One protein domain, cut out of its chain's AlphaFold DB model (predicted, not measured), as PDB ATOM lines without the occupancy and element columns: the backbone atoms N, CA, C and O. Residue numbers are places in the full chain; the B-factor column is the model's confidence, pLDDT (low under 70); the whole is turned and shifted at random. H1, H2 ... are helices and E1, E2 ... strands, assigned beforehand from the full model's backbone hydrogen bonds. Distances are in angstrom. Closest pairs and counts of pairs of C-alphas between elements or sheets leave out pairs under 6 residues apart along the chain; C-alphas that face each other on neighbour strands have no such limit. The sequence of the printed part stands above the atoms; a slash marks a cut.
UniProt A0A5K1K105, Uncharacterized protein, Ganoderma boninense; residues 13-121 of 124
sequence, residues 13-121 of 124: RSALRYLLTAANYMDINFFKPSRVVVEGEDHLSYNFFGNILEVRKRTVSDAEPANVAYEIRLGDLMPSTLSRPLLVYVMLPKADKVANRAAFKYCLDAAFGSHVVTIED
ATOM      1  N   ARG A  13     -21.392 -34.245  -1.859       86.62
ATOM      2  CA  ARG A  13     -21.392 -35.688  -2.141       86.62
ATOM      3  C   ARG A  13     -20.514 -36.010  -3.352       86.62
ATOM      4  O   ARG A  13     -19.745 -36.964  -3.318       86.62
ATOM      5  N   SER A  14     -20.587 -35.213  -4.405       89.44
ATOM      6  CA  SER A  14     -19.804 -35.393  -5.623       89.44
ATOM      7  C   SER A  14     -18.321 -35.118  -5.372       89.44
ATOM      8  O   SER A  14     -17.483 -35.880  -5.848       89.44
ATOM      9  N   ALA A  15     -17.993 -34.122  -4.543       90.75
ATOM     10  CA  ALA A  15     -16.618 -33.849  -4.119       90.75
ATOM     11  C   ALA A  15     -16.013 -35.002  -3.295       90.75
ATOM     12  O   ALA A  15     -14.891 -35.440  -3.550       90.75
ATOM     13  N   LEU A  16     -16.769 -35.566  -2.350       89.50
ATOM     14  CA  LEU A  16     -16.334 -36.734  -1.576       89.50
ATOM     15  C   LEU A  16     -16.162 -37.987  -2.461       89.50
ATOM     16  O   LEU A  16     -15.186 -38.717  -2.300       89.50
ATOM     17  N   ARG A  17     -17.038 -38.209  -3.455       90.12
ATOM     18  CA  ARG A  17     -16.864 -39.281  -4.461       90.12
ATOM     19  C   ARG A  17     -15.633 -39.073  -5.337       90.12
ATOM     20  O   ARG A  17     -14.953 -40.042  -5.685       90.12
ATOM     21  N   TYR A  18     -15.341 -37.823  -5.684       92.19
ATOM     22  CA  TYR A  18     -14.119 -37.479  -6.392       92.19
ATOM     23  C   TYR A  18     -12.892 -37.856  -5.547       92.19
ATOM     24  O   TYR A  18     -12.030 -38.580  -6.040       92.19
ATOM     25  N   LEU A  19     -12.856 -37.486  -4.260       92.31
ATOM     26  CA  LEU A  19     -11.767 -37.864  -3.347       92.31
ATOM     27  C   LEU A  19     -11.647 -39.384  -3.165       92.31
ATOM     28  O   LEU A  19     -10.539 -39.918  -3.185       92.31
ATOM     29  N   LEU A  20     -12.772 -40.099  -3.061       91.75
ATOM     30  CA  LEU A  20     -12.806 -41.565  -2.994       91.75
ATOM     31  C   LEU A  20     -12.170 -42.207  -4.237       91.75
ATOM     32  O   LEU A  20     -11.469 -43.217  -4.139       91.75
ATOM     33  N   THR A  21     -12.405 -41.615  -5.409       92.50
ATOM     34  CA  THR A  21     -11.812 -42.060  -6.674       92.50
ATOM     35  C   THR A  21     -10.327 -41.713  -6.733       92.50
ATOM     36  O   THR A  21      -9.516 -42.584  -7.055       92.50
ATOM     37  N   ALA A  22      -9.964 -40.481  -6.358       92.75
ATOM     38  CA  ALA A  22      -8.587 -39.999  -6.301       92.75
ATOM     39  C   ALA A  22      -7.722 -40.852  -5.365       92.75
ATOM     40  O   ALA A  22      -6.572 -41.133  -5.689       92.75
ATOM     41  N   ALA A  23      -8.290 -41.354  -4.263       91.94
ATOM     42  CA  ALA A  23      -7.603 -42.228  -3.315       91.94
ATOM     43  C   ALA A  23      -6.969 -43.467  -3.965       91.94
ATOM     44  O   ALA A  23      -5.945 -43.944  -3.488       91.94
ATOM     45  N   ASN A  24      -7.523 -43.982  -5.072       90.69
ATOM     46  CA  ASN A  24      -6.930 -45.121  -5.787       90.69
ATOM     47  C   ASN A  24      -5.589 -44.786  -6.459       90.69
ATOM     48  O   ASN A  24      -4.789 -45.695  -6.676       90.69
ATOM     49  N   TYR A  25      -5.358 -43.507  -6.758       90.50
ATOM     50  CA  TYR A  25      -4.193 -42.994  -7.479       90.50
ATOM     51  C   TYR A  25      -3.241 -42.183  -6.588       90.50
ATOM     52  O   TYR A  25      -2.172 -41.789  -7.045       90.50
ATOM     53  N   MET A  26      -3.616 -41.927  -5.330       90.06
ATOM     54  CA  MET A  26      -2.729 -41.327  -4.331       90.06
ATOM     55  C   MET A  26      -1.497 -42.207  -4.108       90.06
ATOM     56  O   MET A  26      -1.595 -43.439  -4.144       90.06
ATOM     57  N   ASP A  27      -0.360 -41.572  -3.810       89.00
ATOM     58  CA  ASP A  27       0.835 -42.293  -3.374       89.00
ATOM     59  C   ASP A  27       0.481 -43.162  -2.162       89.00
ATOM     60  O   ASP A  27      -0.066 -42.695  -1.161       89.00
ATOM     61  N   ILE A  28       0.790 -44.453  -2.250       87.44
ATOM     62  CA  ILE A  28       0.476 -45.420  -1.203       87.44
ATOM     63  C   ILE A  28       1.187 -45.092   0.123       87.44
ATOM     64  O   ILE A  28       0.711 -45.471   1.193       87.44
ATOM     65  N   ASN A  29       2.304 -44.359   0.078       86.62
ATOM     66  CA  ASN A  29       3.021 -43.865   1.251       86.62
ATOM     67  C   ASN A  29       2.236 -42.804   2.022       86.62
ATOM     68  O   ASN A  29       2.425 -42.696   3.235       86.62
ATOM     69  N   PHE A  30       1.304 -42.098   1.370       87.75
ATOM     70  CA  PHE A  30       0.415 -41.158   2.045       87.75
ATOM     71  C   PHE A  30      -0.341 -41.846   3.186       87.75
ATOM     72  O   PHE A  30      -0.453 -41.279   4.262       87.75
ATOM     73  N   PHE A  31      -0.763 -43.103   3.024       86.69
ATOM     74  CA  PHE A  31      -1.536 -43.839   4.036       86.69
ATOM     75  C   PHE A  31      -0.687 -44.478   5.145       86.69
ATOM     76  O   PHE A  31      -1.206 -45.207   5.994       86.69
ATOM     77  N   LYS A  32       0.629 -44.242   5.147       83.44
ATOM     78  CA  LYS A  32       1.511 -44.673   6.230       83.44
ATOM     79  C   LYS A  32       1.425 -43.663   7.387       83.44
ATOM     80  O   LYS A  32       1.540 -42.460   7.131       83.44
ATOM     81  N   PRO A  33       1.291 -44.114   8.647       77.19
ATOM     82  CA  PRO A  33       1.460 -43.238   9.803       77.19
ATOM     83  C   PRO A  33       2.837 -42.573   9.751       77.19
ATOM     84  O   PRO A  33       3.850 -43.260   9.584       77.19
ATOM     85  N   SER A  34       2.878 -41.247   9.875       70.69
ATOM     86  CA  SER A  34       4.136 -40.502   9.927       70.69
ATOM     87  C   SER A  34       4.316 -39.891  11.307       70.69
ATOM     88  O   SER A  34       3.501 -39.082  11.740       70.69
ATOM     89  N   ARG A  35       5.378 -40.272  12.021       67.44
ATOM     90  CA  ARG A  35       5.723 -39.649  13.311       67.44
ATOM     91  C   ARG A  35       6.362 -38.266  13.137       67.44
ATOM     92  O   ARG A  35       6.459 -37.518  14.100       67.44
ATOM     93  N   VAL A  36       6.784 -37.933  11.918       64.75
ATOM     94  CA  VAL A  36       7.371 -36.640  11.561       64.75
ATOM     95  C   VAL A  36       6.439 -35.972  10.564       64.75
ATOM     96  O   VAL A  36       6.167 -36.535   9.507       64.75
ATOM     97  N   VAL A  37       5.938 -34.786  10.897       62.22
ATOM     98  CA  VAL A  37       5.166 -33.989   9.940       62.22
ATOM     99  C   VAL A  37       6.136 -33.480   8.882       62.22
ATOM    100  O   VAL A  37       7.011 -32.674   9.196       62.22
ATOM    101  N   VAL A  38       5.988 -33.953   7.647       63.72
ATOM    102  CA  VAL A  38       6.756 -33.454   6.502       63.72
ATOM    103  C   VAL A  38       5.814 -32.628   5.637       63.72
ATOM    104  O   VAL A  38       4.817 -33.124   5.104       63.72
ATOM    105  N   GLU A  39       6.096 -31.329   5.547       56.53
ATOM    106  CA  GLU A  39       5.302 -30.394   4.755       56.53
ATOM    107  C   GLU A  39       5.319 -30.819   3.277       56.53
ATOM    108  O   GLU A  39       6.379 -31.008   2.686       56.53
ATOM    109  N   GLY A  40       4.134 -31.034   2.699       63.16
ATOM    110  CA  GLY A  40       3.959 -31.526   1.326       63.16
ATOM    111  C   GLY A  40       3.723 -33.037   1.189       63.16
ATOM    112  O   GLY A  40       3.026 -33.435   0.262       63.16
ATOM    113  N   GLU A  41       4.198 -33.880   2.114       71.81
ATOM    114  CA  GLU A  41       3.914 -35.331   2.079       71.81
ATOM    115  C   GLU A  41       2.597 -35.686   2.777       71.81
ATOM    116  O   GLU A  41       1.907 -36.627   2.389       71.81
ATOM    117  N   ASP A  42       2.222 -34.907   3.791       83.31
ATOM    118  CA  ASP A  42       1.015 -35.128   4.588       83.31
ATOM    119  C   ASP A  42      -0.162 -34.237   4.149       83.31
ATOM    120  O   ASP A  42      -1.179 -34.167   4.840       83.31
ATOM    121  N   HIS A  43      -0.053 -33.547   3.009       88.94
ATOM    122  CA  HIS A  43      -1.089 -32.657   2.485       88.94
ATOM    123  C   HIS A  43      -1.279 -32.845   0.978       88.94
ATOM    124  O   HIS A  43      -0.349 -32.667   0.199       88.94
ATOM    125  N   LEU A  44      -2.506 -33.163   0.572       90.44
ATOM    126  CA  LEU A  44      -2.909 -33.298  -0.824       90.44
ATOM    127  C   LEU A  44      -3.990 -32.276  -1.160       90.44
ATOM    128  O   LEU A  44      -4.916 -32.072  -0.374       90.44
ATOM    129  N   SER A  45      -3.892 -31.682  -2.348       92.12
ATOM    130  CA  SER A  45      -4.836 -30.687  -2.854       92.12
ATOM    131  C   SER A  45      -5.327 -31.075  -4.246       92.12
ATOM    132  O   SER A  45      -4.537 -31.474  -5.104       92.12
ATOM    133  N   TYR A  46      -6.634 -30.957  -4.472       92.69
ATOM    134  CA  TYR A  46      -7.285 -31.289  -5.734       92.69
ATOM    135  C   TYR A  46      -8.223 -30.172  -6.174       92.69
ATOM    136  O   TYR A  46      -8.997 -29.652  -5.374       92.69
ATOM    137  N   ASN A  47      -8.215 -29.845  -7.466       91.81
ATOM    138  CA  ASN A  47      -9.213 -28.951  -8.044       91.81
ATOM    139  C   ASN A  47     -10.455 -29.752  -8.459       91.81
ATOM    140  O   ASN A  47     -10.367 -30.676  -9.268       91.81
ATOM    141  N   PHE A  48     -11.613 -29.377  -7.922       91.00
ATOM    142  CA  PHE A  48     -12.911 -29.944  -8.256       91.00
ATOM    143  C   PHE A  48     -13.890 -28.824  -8.609       91.00
ATOM    144  O   PHE A  48     -14.425 -28.147  -7.733       91.00
ATOM    145  N   PHE A  49     -14.125 -28.613  -9.908       89.94
ATOM    146  CA  PHE A  49     -15.009 -27.553 -10.412       89.94
ATOM    147  C   PHE A  49     -14.675 -26.169  -9.823       89.94
ATOM    148  O   PHE A  49     -15.561 -25.443  -9.380       89.94
ATOM    149  N   GLY A  50     -13.383 -25.824  -9.759       87.06
ATOM    150  CA  GLY A  50     -12.917 -24.551  -9.198       87.06
ATOM    151  C   GLY A  50     -12.848 -24.509  -7.668       87.06
ATOM    152  O   GLY A  50     -12.255 -23.580  -7.130       87.06
ATOM    153  N   ASN A  51     -13.372 -25.521  -6.970       88.50
ATOM    154  CA  ASN A  51     -13.200 -25.677  -5.529       88.50
ATOM    155  C   ASN A  51     -11.903 -26.427  -5.241       88.50
ATOM    156  O   ASN A  51     -11.603 -27.436  -5.883       88.50
ATOM    157  N   ILE A  52     -11.156 -25.964  -4.246       92.19
ATOM    158  CA  ILE A  52      -9.972 -26.666  -3.765       92.19
ATOM    159  C   ILE A  52     -10.400 -27.641  -2.668       92.19
ATOM    160  O   ILE A  52     -10.908 -27.237  -1.622       92.19
ATOM    161  N   LEU A  53     -10.219 -28.933  -2.936       93.06
ATOM    162  CA  LEU A  53     -10.401 -29.998  -1.961       93.06
ATOM    163  C   LEU A  53      -9.044 -30.313  -1.340       93.06
ATOM    164  O   LEU A  53      -8.097 -30.618  -2.062       93.06
ATOM    165  N   GLU A  54      -8.955 -30.284  -0.019       92.94
ATOM    166  CA  GLU A  54      -7.716 -30.547   0.711       92.94
ATOM    167  C   GLU A  54      -7.886 -31.775   1.598       92.94
ATOM    168  O   GLU A  54      -8.898 -31.919   2.288       92.94
ATOM    169  N   VAL A  55      -6.882 -32.648   1.597       91.69
ATOM    170  CA  VAL A  55      -6.778 -33.789   2.508       91.69
ATOM    171  C   VAL A  55      -5.454 -33.677   3.241       91.69
ATOM    172  O   VAL A  55      -4.388 -33.819   2.642       91.69
ATOM    173  N   ARG A  56      -5.515 -33.434   4.548       90.25
ATOM    174  CA  ARG A  56      -4.337 -33.367   5.410       90.25
ATOM    175  C   ARG A  56      -4.310 -34.546   6.362       90.25
ATOM    176  O   ARG A  56      -5.256 -34.764   7.108       90.25
ATOM    177  N   LYS A  57      -3.206 -35.276   6.382       88.44
ATOM    178  CA  LYS A  57      -2.947 -36.355   7.327       88.44
ATOM    179  C   LYS A  57      -2.256 -35.809   8.575       88.44
ATOM    180  O   LYS A  57      -1.383 -34.948   8.495       88.44
ATOM    181  N   ARG A  58      -2.639 -36.317   9.742       83.94
ATOM    182  CA  ARG A  58      -1.985 -36.057  11.026       83.94
ATOM    183  C   ARG A  58      -1.919 -37.339  11.832       83.94
ATOM    184  O   ARG A  58      -2.893 -38.079  11.907       83.94
ATOM    185  N   THR A  59      -0.792 -37.575  12.479       78.44
ATOM    186  CA  THR A  59      -0.664 -38.647  13.468       78.44
ATOM    187  C   THR A  59      -1.080 -38.097  14.827       78.44
ATOM    188  O   THR A  59      -0.622 -37.024  15.213       78.44
ATOM    189  N   VAL A  60      -1.992 -38.781  15.518       71.50
ATOM    190  CA  VAL A  60      -2.712 -38.219  16.682       71.50
ATOM    191  C   VAL A  60      -2.512 -38.995  17.985       71.50
ATOM    192  O   VAL A  60      -3.171 -38.691  18.974       71.50
ATOM    193  N   SER A  61      -1.623 -39.991  18.024       67.81
ATOM    194  CA  SER A  61      -1.362 -40.758  19.249       67.81
ATOM    195  C   SER A  61       0.086 -41.217  19.368       67.81
ATOM    196  O   SER A  61       0.703 -41.533  18.356       67.81
ATOM    197  N   ASP A  62       0.535 -41.430  20.603       67.62
ATOM    198  CA  ASP A  62       1.804 -42.103  20.922       67.62
ATOM    199  C   ASP A  62       1.694 -43.642  20.928       67.62
ATOM    200  O   ASP A  62       2.644 -44.339  21.285       67.62
ATOM    201  N   ALA A  63       0.533 -44.192  20.548       66.44
ATOM    202  CA  ALA A  63       0.333 -45.631  20.404       66.44
ATOM    203  C   ALA A  63       1.230 -46.222  19.299       66.44
ATOM    204  O   ALA A  63       1.605 -45.540  18.346       66.44
ATOM    205  N   GLU A  64       1.542 -47.514  19.401       63.34
ATOM    206  CA  GLU A  64       2.307 -48.259  18.399       63.34
ATOM    207  C   GLU A  64       1.405 -49.363  17.813       63.34
ATOM    208  O   GLU A  64       1.149 -50.351  18.502       63.34
ATOM    209  N   PRO A  65       0.892 -49.225  16.572       66.00
ATOM    210  CA  PRO A  65       1.092 -48.123  15.629       66.00
ATOM    211  C   PRO A  65       0.200 -46.905  15.924       66.00
ATOM    212  O   PRO A  65      -0.918 -47.028  16.421       66.00
ATOM    213  N   ALA A  66       0.698 -45.717  15.578       73.62
ATOM    214  CA  ALA A  66       0.038 -44.463  15.911       73.62
ATOM    215  C   ALA A  66      -1.209 -44.224  15.052       73.62
ATOM    216  O   ALA A  66      -1.151 -44.349  13.830       73.62
ATOM    217  N   ASN A  67      -2.312 -43.823  15.683       81.75
ATOM    218  CA  ASN A  67      -3.558 -43.458  15.022       81.75
ATOM    219  C   ASN A  67      -3.343 -42.313  14.030       81.75
ATOM    220  O   ASN A  67      -2.590 -41.369  14.290       81.75
ATOM    221  N   VAL A  68      -4.069 -42.374  12.917       83.75
ATOM    222  CA  VAL A  68      -4.011 -41.366  11.860       83.75
ATOM    223  C   VAL A  68      -5.362 -40.676  11.742       83.75
ATOM    224  O   VAL A  68      -6.394 -41.325  11.589       83.75
ATOM    225  N   ALA A  69      -5.349 -39.350  11.786       85.56
ATOM    226  CA  ALA A  69      -6.475 -38.503  11.447       85.56
ATOM    227  C   ALA A  69      -6.265 -37.898  10.055       85.56
ATOM    228  O   ALA A  69      -5.185 -37.401   9.736       85.56
ATOM    229  N   TYR A  70      -7.312 -37.906   9.243       88.31
ATOM    230  CA  TYR A  70      -7.379 -37.196   7.978       88.31
ATOM    231  C   TYR A  70      -8.382 -36.053   8.115       88.31
ATOM    232  O   TYR A  70      -9.551 -36.264   8.438       88.31
ATOM    233  N   GLU A  71      -7.911 -34.838   7.877       89.25
ATOM    234  CA  GLU A  71      -8.713 -33.626   7.819       89.25
ATOM    235  C   GLU A  71      -9.068 -33.357   6.361       89.25
ATOM    236  O   GLU A  71      -8.183 -33.157   5.532       89.25
ATOM    237  N   ILE A  72     -10.359 -33.345   6.049       89.88
ATOM    238  CA  ILE A  72     -10.856 -33.129   4.694       89.88
ATOM    239  C   ILE A  72     -11.590 -31.792   4.643       89.88
ATOM    240  O   ILE A  72     -12.558 -31.566   5.375       89.88
ATOM    241  N   ARG A  73     -11.144 -30.902   3.758       89.88
ATOM    242  CA  ARG A  73     -11.790 -29.618   3.466       89.88
ATOM    243  C   ARG A  73     -12.299 -29.654   2.037       89.88
ATOM    244  O   ARG A  73     -11.573 -30.060   1.139       89.88
ATOM    245  N   LEU A  74     -13.544 -29.238   1.828       89.62
ATOM    246  CA  LEU A  74     -14.182 -29.253   0.508       89.62
ATOM    247  C   LEU A  74     -14.373 -27.841  -0.072       89.62
ATOM    248  O   LEU A  74     -15.253 -27.636  -0.904       89.62
ATOM    249  N   GLY A  75     -13.589 -26.868   0.402       87.31
ATOM    250  CA  GLY A  75     -13.747 -25.459   0.039       87.31
ATOM    251  C   GLY A  75     -15.157 -24.943   0.331       87.31
ATOM    252  O   GLY A  75     -15.725 -25.244   1.385       87.31
ATOM    253  N   ASP A  76     -15.738 -24.237  -0.637       87.31
ATOM    254  CA  ASP A  76     -17.070 -23.623  -0.535       87.31
ATOM    255  C   ASP A  76     -18.218 -24.649  -0.538       87.31
ATOM    256  O   ASP A  76     -19.372 -24.306  -0.289       87.31
ATOM    257  N   LEU A  77     -17.916 -25.932  -0.779       86.62
ATOM    258  CA  LEU A  77     -18.886 -27.029  -0.681       86.62
ATOM    259  C   LEU A  77     -19.108 -27.497   0.766       86.62
ATOM    260  O   LEU A  77     -19.965 -28.349   1.022       86.62
ATOM    261  N   MET A  78     -18.337 -26.972   1.722       81.62
ATOM    262  CA  MET A  78     -18.635 -27.123   3.143       81.62
ATOM    263  C   MET A  78     -19.809 -26.211   3.525       81.62
ATOM    264  O   MET A  78     -19.846 -25.057   3.106       81.62
ATOM    265  N   PRO A  79     -20.769 -26.678   4.346       70.56
ATOM    266  CA  PRO A  79     -21.804 -25.795   4.872       70.56
ATOM    267  C   PRO A  79     -21.158 -24.606   5.587       70.56
ATOM    268  O   PRO A  79     -20.230 -24.795   6.369       70.56
ATOM    269  N   SER A  80     -21.662 -23.391   5.370       67.62
ATOM    270  CA  SER A  80     -21.110 -22.159   5.961       67.62
ATOM    271  C   SER A  80     -21.094 -22.163   7.496       67.62
ATOM    272  O   SER A  80     -20.307 -21.457   8.122       67.62
ATOM    273  N   THR A  81     -21.930 -22.998   8.116       64.44
ATOM    274  CA  THR A  81     -21.968 -23.245   9.564       64.44
ATOM    275  C   THR A  81     -20.837 -24.153  10.064       64.44
ATOM    276  O   THR A  81     -20.597 -24.235  11.268       64.44
ATOM    277  N   LEU A  82     -20.126 -24.830   9.160       62.31
ATOM    278  CA  LEU A  82     -19.036 -25.757   9.441       62.31
ATOM    279  C   LEU A  82     -17.715 -25.169   8.944       62.31
ATOM    280  O   LEU A  82     -17.215 -25.504   7.876       62.31
ATOM    281  N   SER A  83     -17.092 -24.345   9.785       63.44
ATOM    282  CA  SER A  83     -15.701 -23.901   9.595       63.44
ATOM    283  C   SER A  83     -14.668 -25.007   9.854       63.44
ATOM    284  O   SER A  83     -13.467 -24.811   9.651       63.44
ATOM    285  N   ARG A  84     -15.119 -26.169  10.343       73.31
ATOM    286  CA  ARG A  84     -14.268 -27.296  10.734       73.31
ATOM    287  C   ARG A  84     -14.157 -28.309   9.592       73.31
ATOM    288  O   ARG A  84     -15.170 -28.589   8.951       73.31
ATOM    289  N   PRO A  85     -12.963 -28.880   9.355       80.31
ATOM    290  CA  PRO A  85     -12.802 -29.954   8.385       80.31
ATOM    291  C   PRO A  85     -13.633 -31.175   8.790       80.31
ATOM    292  O   PRO A  85     -13.899 -31.395   9.975       80.31
ATOM    293  N   LEU A  86     -13.999 -31.998   7.808       82.81
ATOM    294  CA  LEU A  86     -14.480 -33.347   8.081       82.81
ATOM    295  C   LEU A  86     -13.306 -34.158   8.622       82.81
ATOM    296  O   LEU A  86     -12.223 -34.150   8.034       82.81
ATOM    297  N   LEU A  87     -13.518 -34.822   9.753       82.38
ATOM    298  CA  LEU A  87     -12.488 -35.617  10.406       82.38
ATOM    299  C   LEU A  87     -12.773 -37.096  10.204       82.38
ATOM    300  O   LEU A  87     -13.869 -37.588  10.485       82.38
ATOM    301  N   VAL A  88     -11.747 -37.779   9.721       82.69
ATOM    302  CA  VAL A  88     -11.735 -39.208   9.456       82.69
ATOM    303  C   VAL A  88     -10.605 -39.825  10.263       82.69
ATOM    304  O   VAL A  88      -9.448 -39.453  10.078       82.69
ATOM    305  N   TYR A  89     -10.925 -40.775  11.136       78.06
ATOM    306  CA  TYR A  89      -9.930 -41.447  11.970       78.06
ATOM    307  C   TYR A  89      -9.714 -42.889  11.523       78.06
ATOM    308  O   TYR A  89     -10.669 -43.638  11.323       78.06
ATOM    309  N   VAL A  90      -8.444 -43.273  11.412       79.00
ATOM    310  CA  VAL A  90      -7.999 -44.659  11.279       79.00
ATOM    311  C   VAL A  90      -7.266 -45.017  12.564       79.00
ATOM    312  O   VAL A  90      -6.134 -44.575  12.791       79.00
ATOM    313  N   MET A  91      -7.941 -45.777  13.424       77.06
ATOM    314  CA  MET A  91      -7.347 -46.300  14.649       77.06
ATOM    315  C   MET A  91      -6.584 -47.591  14.365       77.06
ATOM    316  O   MET A  91      -7.004 -48.377  13.520       77.06
ATOM    317  N   LEU A  92      -5.468 -47.797  15.072       73.62
ATOM    318  CA  LEU A  92      -4.618 -48.990  14.944       73.62
ATOM    319  C   LEU A  92      -4.251 -49.316  13.477       73.62
ATOM    320  O   LEU A  92      -4.531 -50.416  12.991       73.62
ATOM    321  N   PRO A  93      -3.651 -48.370  12.728       73.38
ATOM    322  CA  PRO A  93      -3.349 -48.578  11.316       73.38
ATOM    323  C   PRO A  93      -2.422 -49.776  11.113       73.38
ATOM    324  O   PRO A  93      -1.442 -49.960  11.834       73.38
ATOM    325  N   LYS A  94      -2.694 -50.584  10.088       72.56
ATOM    326  CA  LYS A  94      -1.883 -51.765   9.785       72.56
ATOM    327  C   LYS A  94      -0.507 -51.339   9.257       72.56
ATOM    328  O   LYS A  94      -0.342 -50.258   8.687       72.56
ATOM    329  N   ALA A  95       0.481 -52.229   9.371       74.44
ATOM    330  CA  ALA A  95       1.755 -52.070   8.660       74.44
ATOM    331  C   ALA A  95       1.559 -52.062   7.127       74.44
ATOM    332  O   ALA A  95       2.369 -51.497   6.390       74.44
ATOM    333  N   ASP A  96       0.461 -52.663   6.659       81.75
ATOM    334  CA  ASP A  96       0.044 -52.651   5.266       81.75
ATOM    335  C   ASP A  96      -0.633 -51.326   4.878       81.75
ATOM    336  O   ASP A  96      -1.733 -50.981   5.318       81.75
ATOM    337  N   LYS A  97       0.025 -50.603   3.973       84.94
ATOM    338  CA  LYS A  97      -0.449 -49.332   3.423       84.94
ATOM    339  C   LYS A  97      -1.708 -49.499   2.562       84.94
ATOM    340  O   LYS A  97      -2.512 -48.572   2.476       84.94
ATOM    341  N   VAL A  98      -1.902 -50.663   1.932       87.50
ATOM    342  CA  VAL A  98      -3.091 -50.954   1.116       87.50
ATOM    343  C   VAL A  98      -4.328 -51.049   2.002       87.50
ATOM    344  O   VAL A  98      -5.350 -50.438   1.678       87.50
ATOM    345  N   ALA A  99      -4.220 -51.723   3.147       84.31
ATOM    346  CA  ALA A  99      -5.280 -51.763   4.147       84.31
ATOM    347  C   ALA A  99      -5.618 -50.366   4.701       84.31
ATOM    348  O   ALA A  99      -6.792 -50.007   4.779       84.31
ATOM    349  N   ASN A 100      -4.615 -49.533   5.000       85.31
ATOM    350  CA  ASN A 100      -4.859 -48.169   5.494       85.31
ATOM    351  C   ASN A 100      -5.543 -47.278   4.443       85.31
ATOM    352  O   ASN A 100      -6.419 -46.480   4.778       85.31
ATOM    353  N   ARG A 101      -5.206 -47.450   3.157       90.12
ATOM    354  CA  ARG A 101      -5.931 -46.810   2.051       90.12
ATOM    355  C   ARG A 101      -7.386 -47.269   1.984       90.12
ATOM    356  O   ARG A 101      -8.274 -46.446   1.773       90.12
ATOM    357  N   ALA A 102      -7.644 -48.566   2.144       88.31
ATOM    358  CA  ALA A 102      -9.005 -49.098   2.161       88.31
ATOM    359  C   ALA A 102      -9.823 -48.517   3.328       88.31
ATOM    360  O   ALA A 102     -10.961 -48.099   3.118       88.31
ATOM    361  N   ALA A 103      -9.220 -48.394   4.511       85.44
ATOM    362  CA  ALA A 103      -9.840 -47.763   5.674       85.44
ATOM    363  C   ALA A 103     -10.186 -46.291   5.433       85.44
ATOM    364  O   ALA A 103     -11.314 -45.872   5.670       85.44
ATOM    365  N   PHE A 104      -9.246 -45.518   4.881       88.00
ATOM    366  CA  PHE A 104      -9.500 -44.130   4.491       88.00
ATOM    367  C   PHE A 104     -10.686 -44.017   3.523       88.00
ATOM    368  O   PHE A 104     -11.569 -43.180   3.709       88.00
ATOM    369  N   LYS A 105     -10.741 -44.891   2.511       89.44
ATOM    370  CA  LYS A 105     -11.849 -44.940   1.550       89.44
ATOM    371  C   LYS A 105     -13.184 -45.272   2.221       89.44
ATOM    372  O   LYS A 105     -14.178 -44.628   1.903       89.44
ATOM    373  N   TYR A 106     -13.210 -46.227   3.150       85.88
ATOM    374  CA  TYR A 106     -14.416 -46.546   3.918       85.88
ATOM    375  C   TYR A 106     -14.886 -45.342   4.741       85.88
ATOM    376  O   TYR A 106     -16.065 -45.001   4.726       85.88
ATOM    377  N   CYS A 107     -13.967 -44.640   5.408       82.38
ATOM    378  CA  CYS A 107     -14.310 -43.439   6.161       82.38
ATOM    379  C   CYS A 107     -14.869 -42.314   5.277       82.38
ATOM    380  O   CYS A 107     -15.809 -41.633   5.682       82.38
ATOM    381  N   LEU A 108     -14.305 -42.112   4.079       85.19
ATOM    382  CA  LEU A 108     -14.834 -41.153   3.104       85.19
ATOM    383  C   LEU A 108     -16.267 -41.498   2.684       85.19
ATOM    384  O   LEU A 108     -17.095 -40.598   2.561       85.19
ATOM    385  N   ASP A 109     -16.553 -42.786   2.483       83.88
ATOM    386  CA  ASP A 109     -17.888 -43.269   2.134       83.88
ATOM    387  C   ASP A 109     -18.879 -43.064   3.296       83.88
ATOM    388  O   ASP A 109     -19.943 -42.471   3.135       83.88
ATOM    389  N   ALA A 110     -18.488 -43.406   4.522       77.44
ATOM    390  CA  ALA A 110     -19.300 -43.146   5.710       77.44
ATOM    391  C   ALA A 110     -19.538 -41.637   5.965       77.44
ATOM    392  O   ALA A 110     -20.599 -41.238   6.459       77.44
ATOM    393  N   ALA A 111     -18.603 -40.765   5.569       74.31
ATOM    394  CA  ALA A 111     -18.747 -39.309   5.669       74.31
ATOM    395  C   ALA A 111     -19.808 -38.727   4.708       74.31
ATOM    396  O   ALA A 111     -20.134 -37.536   4.800       74.31
ATOM    397  N   PHE A 112     -20.402 -39.545   3.825       70.56
ATOM    398  CA  PHE A 112     -21.620 -39.177   3.097       70.56
ATOM    399  C   PHE A 112     -22.831 -38.992   4.024       70.56
ATOM    400  O   PHE A 112     -23.733 -38.228   3.674       70.56
ATOM    401  N   GLY A 113     -22.858 -39.671   5.178       63.62
ATOM    402  CA  GLY A 113     -23.962 -39.633   6.145       63.62
ATOM    403  C   GLY A 113     -23.661 -38.901   7.459       63.62
ATOM    404  O   GLY A 113     -24.594 -38.579   8.187       63.62
ATOM    405  N   SER A 114     -22.390 -38.615   7.766       60.62
ATOM    406  CA  SER A 114     -21.962 -38.023   9.046       60.62
ATOM    407  C   SER A 114     -20.874 -36.952   8.872       60.62
ATOM    408  O   SER A 114     -20.212 -36.855   7.839       60.62
ATOM    409  N   HIS A 115     -20.696 -36.110   9.892       58.97
ATOM    410  CA  HIS A 115     -19.644 -35.085   9.955       58.97
ATOM    411  C   HIS A 115     -18.353 -35.575  10.630       58.97
ATOM    412  O   HIS A 115     -17.303 -34.961  10.449       58.97
ATOM    413  N   VAL A 116     -18.431 -36.675  11.381       59.78
ATOM    414  CA  VAL A 116     -17.294 -37.351  12.017       59.78
ATOM    415  C   VAL A 116     -17.482 -38.850  11.828       59.78
ATOM    416  O   VAL A 116     -18.569 -39.372  12.089       59.78
ATOM    417  N   VAL A 117     -16.435 -39.528  11.362       60.88
ATOM    418  CA  VAL A 117     -16.406 -40.988  11.243       60.88
ATOM    419  C   VAL A 117     -15.142 -41.507  11.914       60.88
ATOM    420  O   VAL A 117     -14.027 -41.120  11.551       60.88
ATOM    421  N   THR A 118     -15.336 -42.406  12.872       62.41
ATOM    422  CA  THR A 118     -14.271 -43.149  13.546       62.41
ATOM    423  C   THR A 118     -14.423 -44.618  13.178       62.41
ATOM    424  O   THR A 118     -15.512 -45.164  13.335       62.41
ATOM    425  N   ILE A 119     -13.355 -45.250  12.686       60.12
ATOM    426  CA  ILE A 119     -13.292 -46.711  12.578       60.12
ATOM    427  C   ILE A 119     -12.373 -47.219  13.681       60.12
ATOM    428  O   ILE A 119     -11.171 -46.934  13.680       60.12
ATOM    429  N   GLU A 120     -12.965 -47.971  14.601       54.97
ATOM    430  CA  GLU A 120     -12.280 -48.752  15.619       54.97
ATOM    431  C   GLU A 120     -12.209 -50.181  15.077       54.97
ATOM    432  O   GLU A 120     -13.232 -50.846  14.972       54.97
ATOM    433  N   ASP A 121     -11.016 -50.619  14.685       49.78
ATOM    434  CA  ASP A 121     -10.739 -51.967  14.177       49.78
ATOM    435  C   ASP A 121     -11.166 -52.244  12.716       49.78
ATOM    436  O   ASP A 121     -12.337 -52.300  12.344       49.78
TER     437      ASP A 121
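AT A GLANCE: This is residues 13 to 121 of the 124 residues of an uncharacterized protein of Ganoderma boninense (UniProt A0A5K1K105). One twisted sheet of five strands makes a wall, with two helices, H1 and H3, side by side over one face and no named helix over the other. H1 covers the part of the sheet round E2, H3 covers E4 and E5, and the short H2 sits by the first residue of H3. The printed part has 109 residues, with three named helices and five named strands in the order H1 H2 E1 E2 E3 E4 H3 E5; the mixed sheet runs E1 E2 E3 E4 E5, with only E4 and E5 parallel, and the class is mixed, helices and strands. The whole is compact, with a radius of gyration of the C-alphas of 13.2 A, and only just elongated, spanning 37 by 25 by 22 A.

IN THESE COORDINATES: Find C-alpha 13 at (-21.392, -35.688, -2.141); from there H1 runs 14.1 A through residues 13 to 22. H2 follows at residues 28 to 31. Next come E1, residues 43 to 48, and E2, residues 51 to 59, the longest strand at 26.2 A, which begins at C-alpha 51 (-13.200, -25.677, -5.529). Then read E3 at residues 68 to 73 and E4 at residues 86 to 90. H3 runs 20.0 A through residues 97 to 110, and E5, residues 116 to 119, ends at C-alpha 119 (-13.292, -46.711, 12.578).

HOW THE PARTS SIT: Begin with the meander E1 E2 E3 E4, each strand the antiparallel neighbour of the one before. In the hairpin of E1 and E2, N 46 and O 53 are 2.8 A apart; in that of E2 and E3, N 56 and O 71 are 2.9 A apart; in that of E3 and E4, look at N 70 and O 88, 2.8 A. E5 is parallel to E4, with N 89 and O 117 at 3.1 A. E4, H3 and E5 form a strand-helix-strand unit, two parallel neighbour strands with a helix between, and its crossover is left-handed. H1 and H3 on the same face make two layers, helices over a sheet. H3 has a height over the sheet of 9.1 A and runs slantwise to the strands, at 39 degrees to E4 on the local plane; its closest C-alphas to E4 are Cys 107 and Val 88, 5.9 A. H1 has a height of 9.9 A and lies over E2. H3 touches H1 with residues 105 to 109 alone, closest at the C-alphas of Leu 20 and Lys 105, 5.7 A, at a shallow tilt of 8 degrees, opposite ways. H2 touches H3, closest at the C-alphas of Phe 31 and Lys 97, 5.6 A, and only grazes the sheet with residues 30 to 31. Every O i to N i+4 pair is within hydrogen-bond range in H1 and H3; H2 is too short for one.

THE WHOLE: The two C-alphas farthest apart are those of Phe 49 and Glu 64, 39.5 A. The printed part has no cut. The long links are H2 to E1 and E3 to E4. Mean pLDDT of the printed part is 80.1; look for values under 70 at residues 35 to 40, 61 to 65, 80 to 83 and 113 to 121.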